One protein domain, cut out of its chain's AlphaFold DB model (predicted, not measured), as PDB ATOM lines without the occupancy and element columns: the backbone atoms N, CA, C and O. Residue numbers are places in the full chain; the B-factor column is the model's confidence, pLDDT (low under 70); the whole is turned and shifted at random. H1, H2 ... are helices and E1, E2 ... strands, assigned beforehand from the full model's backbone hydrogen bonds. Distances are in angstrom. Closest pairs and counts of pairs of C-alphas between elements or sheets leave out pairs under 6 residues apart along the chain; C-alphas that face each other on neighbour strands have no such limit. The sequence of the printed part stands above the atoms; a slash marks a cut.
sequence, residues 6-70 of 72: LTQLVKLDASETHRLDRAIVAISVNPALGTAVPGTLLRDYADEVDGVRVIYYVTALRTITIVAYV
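AT A GLANCE: This is residues 6 to 70 of the 72 residues of an uncharacterized protein of Streptomyces sp. PVA_94-07 (UniProt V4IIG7). A strongly twisted three-stranded sheet is covered on one face by long helix H2, making two layers; short H1 lies off the sheet. The 65 printed residues include, in chain order, H1, H2, E1, E2, E3, mixed helices and strands; sheet E1, E2, E3 is a meander, each strand the antiparallel neighbour of the one before. It is compact, radius of gyration of the C-alphas 11.7 A, spans 32 by 25 by 22 A.

IN THESE COORDINATES: Find E1 at residues 42 to 47, E2 at 52 to 58, E3 at 64 to 68. H2, residues 14 to 29, runs 22.9 A from C-alpha 14 (134.358, 94.577, 167.117) to C-alpha 29 (123.593, 76.896, 176.939); H1 is residues 6 to 9.

HOW THE PARTS SIT: Within hydrogen-bond range are N 45 and O 54, 2.9 A, in hairpin E1 and E2, and N 57 and O 65, 2.9 A, in hairpin E2 and E3. H2 lies over E2, slantwise at 36 degrees on the local plane; their closest C-alphas, Leu 20 and Val 52, are 6.8 A apart. Every O i to N i+4 pair in H2 is within range.

THE WHOLE: The printed part has no cut; link 30 to 41 is long; pLDDT is under 70 at residues 6 to 13, 62, 67 to 70.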
ATOM      1  N   LEU A   6     120.365  92.413 159.882       57.97
ATOM      2  CA  LEU A   6     121.653  92.257 159.196       57.97
ATOM      3  C   LEU A   6     122.386  93.587 158.960       57.97
ATOM      4  O   LEU A   6     123.607  93.632 159.043       57.97
ATOM      5  N   THR A   7     121.665  94.671 158.678       61.06
ATOM      6  CA  THR A   7     122.246  95.999 158.431       61.06
ATOM      7  C   THR A   7     122.676  96.674 159.731       61.06
ATOM      8  O   THR A   7     123.693  97.364 159.749       61.06
ATOM      9  N   GLN A   8     121.964  96.428 160.835       57.75
ATOM     10  CA  GLN A   8     122.413  96.872 162.158       57.75
ATOM     11  C   GLN A   8     123.666  96.121 162.615       57.75
ATOM     12  O   GLN A   8     124.541  96.721 163.228       57.75
ATOM     13  N   LEU A   9     123.801  94.850 162.232       57.81
ATOM     14  CA  LEU A   9     124.970  94.029 162.550       57.81
ATOM     15  C   LEU A   9     126.280  94.582 161.962       57.81
ATOM     16  O   LEU A   9     127.331  94.428 162.566       57.81
ATOM     17  N   VAL A  10     126.222  95.276 160.819       59.91
ATOM     18  CA  VAL A  10     127.395  95.920 160.186       59.91
ATOM     19  C   VAL A  10     127.823  97.202 160.914       59.91
ATOM     20  O   VAL A  10     128.954  97.652 160.749       59.91
ATOM     21  N   LYS A  11     126.930  97.807 161.708       61.53
ATOM     22  CA  LYS A  11     127.223  99.011 162.500       61.53
ATOM     23  C   LYS A  11     127.859  98.689 163.853       61.53
ATOM     24  O   LYS A  11     128.313  99.622 164.505       61.53
ATOM     25  N   LEU A  12     127.883  97.412 164.245       60.91
ATOM     26  CA  LEU A  12     128.512  96.972 165.482       60.91
ATOM     27  C   LEU A  12     130.027  97.083 165.356       60.91
ATOM     28  O   LEU A  12     130.624  96.591 164.393       60.91
ATOM     29  N   ASP A  13     130.657  97.694 166.347       69.19
ATOM     30  CA  ASP A  13     132.098  97.615 166.486       69.19
ATOM     31  C   ASP A  13     132.530  96.180 166.875       69.19
ATOM     32  O   ASP A  13     131.728  95.293 167.210       69.19
ATOM     33  N   ALA A  14     133.832  95.903 166.795       71.38
ATOM     34  CA  ALA A  14     134.358  94.577 167.117       71.38
ATOM     35  C   ALA A  14     134.118  94.178 168.590       71.38
ATOM     36  O   ALA A  14     134.006  92.990 168.893       71.38
ATOM     37  N   SER A  15     134.021  95.153 169.498       71.69
ATOM     38  CA  SER A  15     133.756  94.938 170.923       71.69
ATOM     39  C   SER A  15     132.290  94.562 171.157       71.69
ATOM     40  O   SER A  15     131.996  93.585 171.838       71.69
ATOM     41  N   GLU A  16     131.358  95.278 170.537       73.19
ATOM     42  CA  GLU A  16     129.924  95.007 170.529       73.19
ATOM     43  C   GLU A  16     129.610  93.637 169.930       73.19
ATOM     44  O   GLU A  16     128.847  92.869 170.517       73.19
ATOM     45  N   THR A  17     130.263  93.283 168.820       76.38
ATOM     46  CA  THR A  17     130.131  91.949 168.213       76.38
ATOM     47  C   THR A  17     130.614  90.855 169.166       76.38
ATOM     48  O   THR A  17     129.941  89.842 169.344       76.38
ATOM     49  N   HIS A  18     131.753  91.064 169.834       81.50
ATOM     50  CA  HIS A  18     132.294  90.090 170.783       81.50
ATOM     51  C   HIS A  18     131.402  89.903 172.021       81.50
ATOM     52  O   HIS A  18     131.203  88.778 172.486       81.50
ATOM     53  N   ARG A  19     130.834  90.996 172.546       80.94
ATOM     54  CA  ARG A  19     129.866  90.946 173.649       80.94
ATOM     55  C   ARG A  19     128.583  90.218 173.235       80.94
ATOM     56  O   ARG A  19     128.076  89.386 173.989       80.94
ATOM     57  N   LEU A  20     128.091  90.466 172.020       79.88
ATOM     58  CA  LEU A  20     126.925  89.771 171.478       79.88
ATOM     59  C   LEU A  20     127.175  88.262 171.335       79.88
ATOM     60  O   LEU A  20     126.342  87.474 171.776       79.88
ATOM     61  N   ASP A  21     128.327  87.847 170.801       83.06
ATOM     62  CA  ASP A  21     128.688  86.425 170.675       83.06
ATOM     63  C   ASP A  21     128.656  85.705 172.031       83.06
ATOM     64  O   ASP A  21     128.089  84.615 172.155       83.06
ATOM     65  N   ARG A  22     129.197  86.334 173.082       84.06
ATOM     66  CA  ARG A  22     129.138  85.797 174.451       84.06
ATOM     67  C   ARG A  22     127.704  85.628 174.949       84.06
ATOM     68  O   ARG A  22     127.367  84.566 175.479       84.06
ATOM     69  N   ALA A  23     126.856  86.639 174.753       83.88
ATOM     70  CA  ALA A  23     125.448  86.575 175.135       83.88
ATOM     71  C   ALA A  23     124.712  85.444 174.393       83.88
ATOM     72  O   ALA A  23     123.950  84.686 174.998       83.88
ATOM     73  N   ILE A  24     124.990  85.267 173.098       81.62
ATOM     74  CA  ILE A  24     124.411  84.192 172.281       81.62
ATOM     75  C   ILE A  24     124.836  82.813 172.794       81.62
ATOM     76  O   ILE A  24     124.003  81.905 172.879       81.62
ATOM     77  N   VAL A  25     126.106  82.640 173.174       85.94
ATOM     78  CA  VAL A  25     126.594  81.388 173.772       85.94
ATOM     79  C   VAL A  25     125.867  81.096 175.086       85.94
ATOM     80  O   VAL A  25     125.385  79.978 175.272       85.94
ATOM     81  N   ALA A  26     125.714  82.088 175.969       85.94
ATOM     82  CA  ALA A  26     125.004  81.919 177.238       85.94
ATOM     83  C   ALA A  26     123.536  81.496 177.039       85.94
ATOM     84  O   ALA A  26     123.069  80.547 177.676       85.94
ATOM     85  N   ILE A  27     122.831  82.138 176.101       84.94
ATOM     86  CA  ILE A  27     121.446  81.799 175.738       84.94
ATOM     87  C   ILE A  27     121.360  80.398 175.110       84.94
ATOM     88  O   ILE A  27     120.411  79.658 175.363       84.94
ATOM     89  N   SER A  28     122.361  79.996 174.324       82.00
ATOM     90  CA  SER A  28     122.412  78.658 173.720       82.00
ATOM     91  C   SER A  28     122.608  77.554 174.762       82.00
ATOM     92  O   SER A  28     122.022  76.480 174.637       82.00
ATOM     93  N   VAL A  29     123.401  77.819 175.807       86.44
ATOM     94  CA  VAL A  29     123.593  76.896 176.939       86.44
ATOM     95  C   VAL A  29     122.328  76.802 177.793       86.44
ATOM     96  O   VAL A  29     121.945  75.705 178.204       86.44
ATOM     97  N   ASN A  30     121.661  77.931 178.050       86.56
ATOM     98  CA  ASN A  30     120.420  77.978 178.815       86.56
ATOM     99  C   ASN A  30     119.338  78.797 178.087       86.56
ATOM    100  O   ASN A  30     119.225  80.002 178.303       86.56
ATOM    101  N   PRO A  31     118.458  78.148 177.304       82.75
ATOM    102  CA  PRO A  31     117.397  78.844 176.570       82.75
ATOM    103  C   PRO A  31     116.304  79.474 177.452       82.75
ATOM    104  O   PRO A  31     115.392  80.121 176.940       82.75
ATOM    105  N   ALA A  32     116.333  79.248 178.770       83.56
ATOM    106  CA  ALA A  32     115.409  79.862 179.721       83.56
ATOM    107  C   ALA A  32     115.968  81.147 180.365       83.56
ATOM    108  O   ALA A  32     115.310  81.711 181.239       83.56
ATOM    109  N   LEU A  33     117.159  81.600 179.956       87.38
ATOM    110  CA  LEU A  33     117.866  82.752 180.521       87.38
ATOM    111  C   LEU A  33     117.120  84.083 180.284       87.38
ATOM    112  O   LEU A  33     116.471  84.281 179.260       87.38
ATOM    113  N   GLY A  34     117.219  85.030 181.215       87.00
ATOM    114  CA  GLY A  34     116.518  86.314 181.111       87.00
ATOM    115  C   GLY A  34     115.024  86.248 181.454       87.00
ATOM    116  O   GLY A  34     114.484  85.220 181.872       87.00
ATOM    117  N   THR A  35     114.350  87.381 181.291       89.94
ATOM    118  CA  THR A  35     112.980  87.610 181.762       89.94
ATOM    119  C   THR A  35     111.978  87.388 180.637       89.94
ATOM    120  O   THR A  35     112.147  87.897 179.534       89.94
ATOM    121  N   ALA A  36     110.910  86.630 180.892       88.06
ATOM    122  CA  ALA A  36     109.830  86.484 179.918       88.06
ATOM    123  C   ALA A  36     109.068  87.810 179.767       88.06
ATOM    124  O   ALA A  36     108.636  88.393 180.761       88.06
ATOM    125  N   VAL A  37     108.881  88.269 178.530       85.25
ATOM    126  CA  VAL A  37     108.135  89.496 178.242       85.25
ATOM    127  C   VAL A  37     106.632  89.197 178.340       85.25
ATOM    128  O   VAL A  37     106.134  88.357 177.577       85.25
ATOM    129  N   PRO A  38     105.886  89.861 179.247       85.69
ATOM    130  CA  PRO A  38     104.474  89.567 179.482       85.69
ATOM    131  C   PRO A  38     103.632  89.632 178.203       85.69
ATOM    132  O   PRO A  38     103.737  90.577 177.425       85.69
ATOM    133  N   GLY A  39     102.778  88.629 177.991       85.00
ATOM    134  CA  GLY A  39     101.878  88.576 176.833       85.00
ATOM    135  C   GLY A  39     102.545  88.194 175.505       85.00
ATOM    136  O   GLY A  39     101.888  88.251 174.469       85.00
ATOM    137  N   THR A  40     103.818  87.785 175.515       83.75
ATOM    138  CA  THR A  40     104.547  87.357 174.311       83.75
ATOM    139  C   THR A  40     105.314  86.049 174.541       83.75
ATOM    140  O   THR A  40     105.407  85.556 175.663       83.75
ATOM    141  N   LEU A  41     105.884  85.488 173.469       83.94
ATOM    142  CA  LEU A  41     106.840  84.372 173.532       83.94
ATOM    143  C   LEU A  41     108.302  84.848 173.615       83.94
ATOM    144  O   LEU A  41     109.222  84.038 173.506       83.94
ATOM    145  N   LEU A  42     108.516  86.158 173.756       86.25
ATOM    146  CA  LEU A  42     109.839  86.763 173.791       86.25
ATOM    147  C   LEU A  42     110.432  86.676 175.201       86.25
ATOM    148  O   LEU A  42     109.732  86.759 176.213       86.25
ATOM    149  N   ARG A  43     111.750  86.551 175.247       88.25
ATOM    150  CA  ARG A  43     112.585  86.674 176.435       88.25
ATOM    151  C   ARG A  43     113.533  87.840 176.254       88.25
ATOM    152  O   ARG A  43     114.031  88.068 175.157       88.25
ATOM    153  N   ASP A  44     113.767  88.542 177.343       88.31
ATOM    154  CA  ASP A  44     114.639  89.696 177.438       88.31
ATOM    155  C   ASP A  44     115.827  89.338 178.331       88.31
ATOM    156  O   ASP A  44     115.680  89.130 179.540       88.31
ATOM    157  N   TYR A  45     116.991  89.185 177.711       87.50
ATOM    158  CA  TYR A  45     118.251  88.940 178.392       87.50
ATOM    159  C   TYR A  45     119.076  90.221 178.382       87.50
ATOM    160  O   TYR A  45     119.479  90.680 177.319       87.50
ATOM    161  N   ALA A  46     119.345  90.776 179.560       85.50
ATOM    162  CA  ALA A  46     120.268  91.884 179.729       85.50
ATOM    163  C   ALA A  46     121.512  91.382 180.464       85.50
ATOM    164  O   ALA A  46     121.416  90.836 181.564       85.50
ATOM    165  N   ASP A  47     122.666  91.561 179.837       82.94
ATOM    166  CA  ASP A  47     123.968  91.407 180.457       82.94
ATOM    167  C   ASP A  47     124.452  92.794 180.884       82.94
ATOM    168  O   ASP A  47     124.915  93.582 180.062       82.94
ATOM    169  N   GLU A  48     124.293  93.117 182.166       74.50
ATOM    170  CA  GLU A  48     124.729  94.403 182.728       74.50
ATOM    171  C   GLU A  48     126.257  94.499 182.861       74.50
ATOM    172  O   GLU A  48     126.790  95.601 182.957       74.50
ATOM    173  N   VAL A  49     126.969  93.364 182.855       72.88
ATOM    174  CA  VAL A  49     128.437  93.337 182.945       72.88
ATOM    175  C   VAL A  49     129.039  93.760 181.615       72.88
ATOM    176  O   VAL A  49     129.961  94.573 181.579       72.88
ATOM    177  N   ASP A  50     128.499  93.220 180.527       72.19
ATOM    178  CA  ASP A  50     128.929  93.575 179.184       72.19
ATOM    179  C   ASP A  50     128.154  94.769 178.614       72.19
ATOM    180  O   ASP A  50     128.618  95.360 177.653       72.19
ATOM    181  N   GLY A  51     127.003  95.164 179.162       77.56
ATOM    182  CA  GLY A  51     126.159  96.221 178.591       77.56
ATOM    183  C   GLY A  51     125.509  95.796 177.272       77.56
ATOM    184  O   GLY A  51     125.548  96.535 176.295       77.56
ATOM    185  N   VAL A  52     124.968  94.577 177.213       81.06
ATOM    186  CA  VAL A  52     124.283  94.039 176.027       81.06
ATOM    187  C   VAL A  52     122.887  93.576 176.397       81.06
ATOM    188  O   VAL A  52     122.697  92.873 177.384       81.06
ATOM    189  N   ARG A  53     121.901  93.910 175.562       84.44
ATOM    190  CA  ARG A  53     120.532  93.414 175.692       84.44
ATOM    191  C   ARG A  53     120.151  92.597 174.463       84.44
ATOM    192  O   ARG A  53     120.368  93.003 173.330       84.44
ATOM    193  N   VAL A  54     119.588  91.419 174.680       84.25
ATOM    194  CA  VAL A  54     119.179  90.490 173.629       84.25
ATOM    195  C   VAL A  54     117.732  90.104 173.869       84.25
ATOM    196  O   VAL A  54     117.403  89.477 174.875       84.25
ATOM    197  N   ILE A  55     116.869  90.430 172.908       86.81
ATOM    198  CA  ILE A  55     115.507  89.910 172.881       86.81
ATOM    199  C   ILE A  55     115.497  88.671 171.988       86.81
ATOM    200  O   ILE A  55     115.981  88.686 170.861       86.81
ATOM    201  N   TYR A  56     114.975  87.557 172.477       85.62
ATOM    202  CA  TYR A  56     114.987  86.308 171.720       85.62
ATOM    203  C   TYR A  56     113.734  85.484 171.985       85.62
ATOM    204  O   TYR A  56     113.031  85.693 172.970       85.62
ATOM    205  N   TYR A  57     113.436  84.533 171.107       85.81
ATOM    206  CA  TYR A  57     112.400  83.535 171.344       85.81
ATOM    207  C   TYR A  57     112.913  82.140 171.023       85.81
ATOM    208  O   TYR A  57     113.700  81.926 170.100       85.81
ATOM    209  N   VAL A  58     112.452  81.166 171.800       81.75
ATOM    210  CA  VAL A  58     112.815  79.760 171.628       81.75
ATOM    211  C   VAL A  58     111.642  79.055 170.965       81.75
ATOM    212  O   VAL A  58     110.540  79.026 171.509       81.75
ATOM    213  N   THR A  59     111.859  78.506 169.772       79.62
ATOM    214  CA  THR A  59     110.828  77.720 169.083       79.62
ATOM    215  C   THR A  59     110.621  76.366 169.762       79.62
ATOM    216  O   THR A  59     111.507  75.836 170.435       79.62
ATOM    217  N   ALA A  60     109.469  75.744 169.503       74.06
ATOM    218  CA  ALA A  60     109.164  74.390 169.969       74.06
ATOM    219  C   ALA A  60     110.186  73.330 169.501       74.06
ATOM    220  O   ALA A  60     110.360  72.314 170.166       74.06
ATOM    221  N   LEU A  61     110.902  73.581 168.396       79.38
ATOM    222  CA  LEU A  61     111.961  72.706 167.879       79.38
ATOM    223  C   LEU A  61     113.327  72.928 168.553       79.38
ATOM    224  O   LEU A  61     114.324  72.383 168.092       79.38
ATOM    225  N   ARG A  62     113.391  73.727 169.629       68.62
ATOM    226  CA  ARG A  62     114.635  74.194 170.276       68.62
ATOM    227  C   ARG A  62     115.543  75.029 169.368       68.62
ATOM    228  O   ARG A  62     116.672  75.325 169.744       68.62
ATOM    229  N   THR A  63     115.049  75.479 168.218       72.19
ATOM    230  CA  THR A  63     115.731  76.497 167.418       72.19
ATOM    231  C   THR A  63     115.515  77.851 168.087       72.19
ATOM    232  O   THR A  63     114.371  78.283 168.256       72.19
ATOM    233  N   ILE A  64     116.597  78.505 168.500       72.50
ATOM    234  CA  ILE A  64     116.555  79.838 169.106       72.50
ATOM    235  C   ILE A  64     116.556  80.862 167.973       72.50
ATOM    236  O   ILE A  64     117.431  80.835 167.114       72.50
ATOM    237  N   THR A  65     115.566  81.749 167.942       75.06
ATOM    238  CA  THR A  65     115.562  82.900 167.038       75.06
ATOM    239  C   THR A  65     115.840  84.157 167.841       75.06
ATOM    240  O   THR A  65     115.132  84.478 168.796       75.06
ATOM    241  N   ILE A  66     116.901  84.852 167.452       72.25
ATOM    242  CA  ILE A  66     117.455  85.988 168.179       72.25
ATOM    243  C   ILE A  66     117.074  87.270 167.435       72.25
ATOM    244  O   ILE A  66     117.256  87.366 166.223       72.25
ATOM    245  N   VAL A  67     116.543  88.248 168.165       69.38
ATOM    246  CA  VAL A  67     116.226  89.597 167.685       69.38
ATOM    247  C   VAL A  67     117.099  90.568 168.481       69.38
ATOM    248  O   VAL A  67     116.738  91.034 169.559       69.38
ATOM    249  N   ALA A  68     118.307  90.817 167.986       65.62
ATOM    250  CA  ALA A  68     119.269  91.654 168.692       65.62
ATOM    251  C   ALA A  68     118.950  93.149 168.517       65.62
ATOM    252  O   ALA A  68     118.761  93.618 167.396       65.62
ATOM    253  N   TYR A  69     118.942  93.883 169.630       56.16
ATOM    254  CA  TYR A  69     119.009  95.341 169.693       56.16
ATOM    255  C   TYR A  69     120.171  95.686 170.625       56.16
ATOM    256  O   TYR A  69     120.116  95.375 171.810       56.16
ATOM    257  N   VAL A  70     121.237  96.262 170.081       61.12
ATOM    258  CA  VAL A  70     122.447  96.599 170.838       61.12
ATOM    259  C   VAL A  70     122.381  98.075 171.221       61.12
ATOM    260  O   VAL A  70     122.217  98.921 170.344       61.12
TER     261      VAL A  70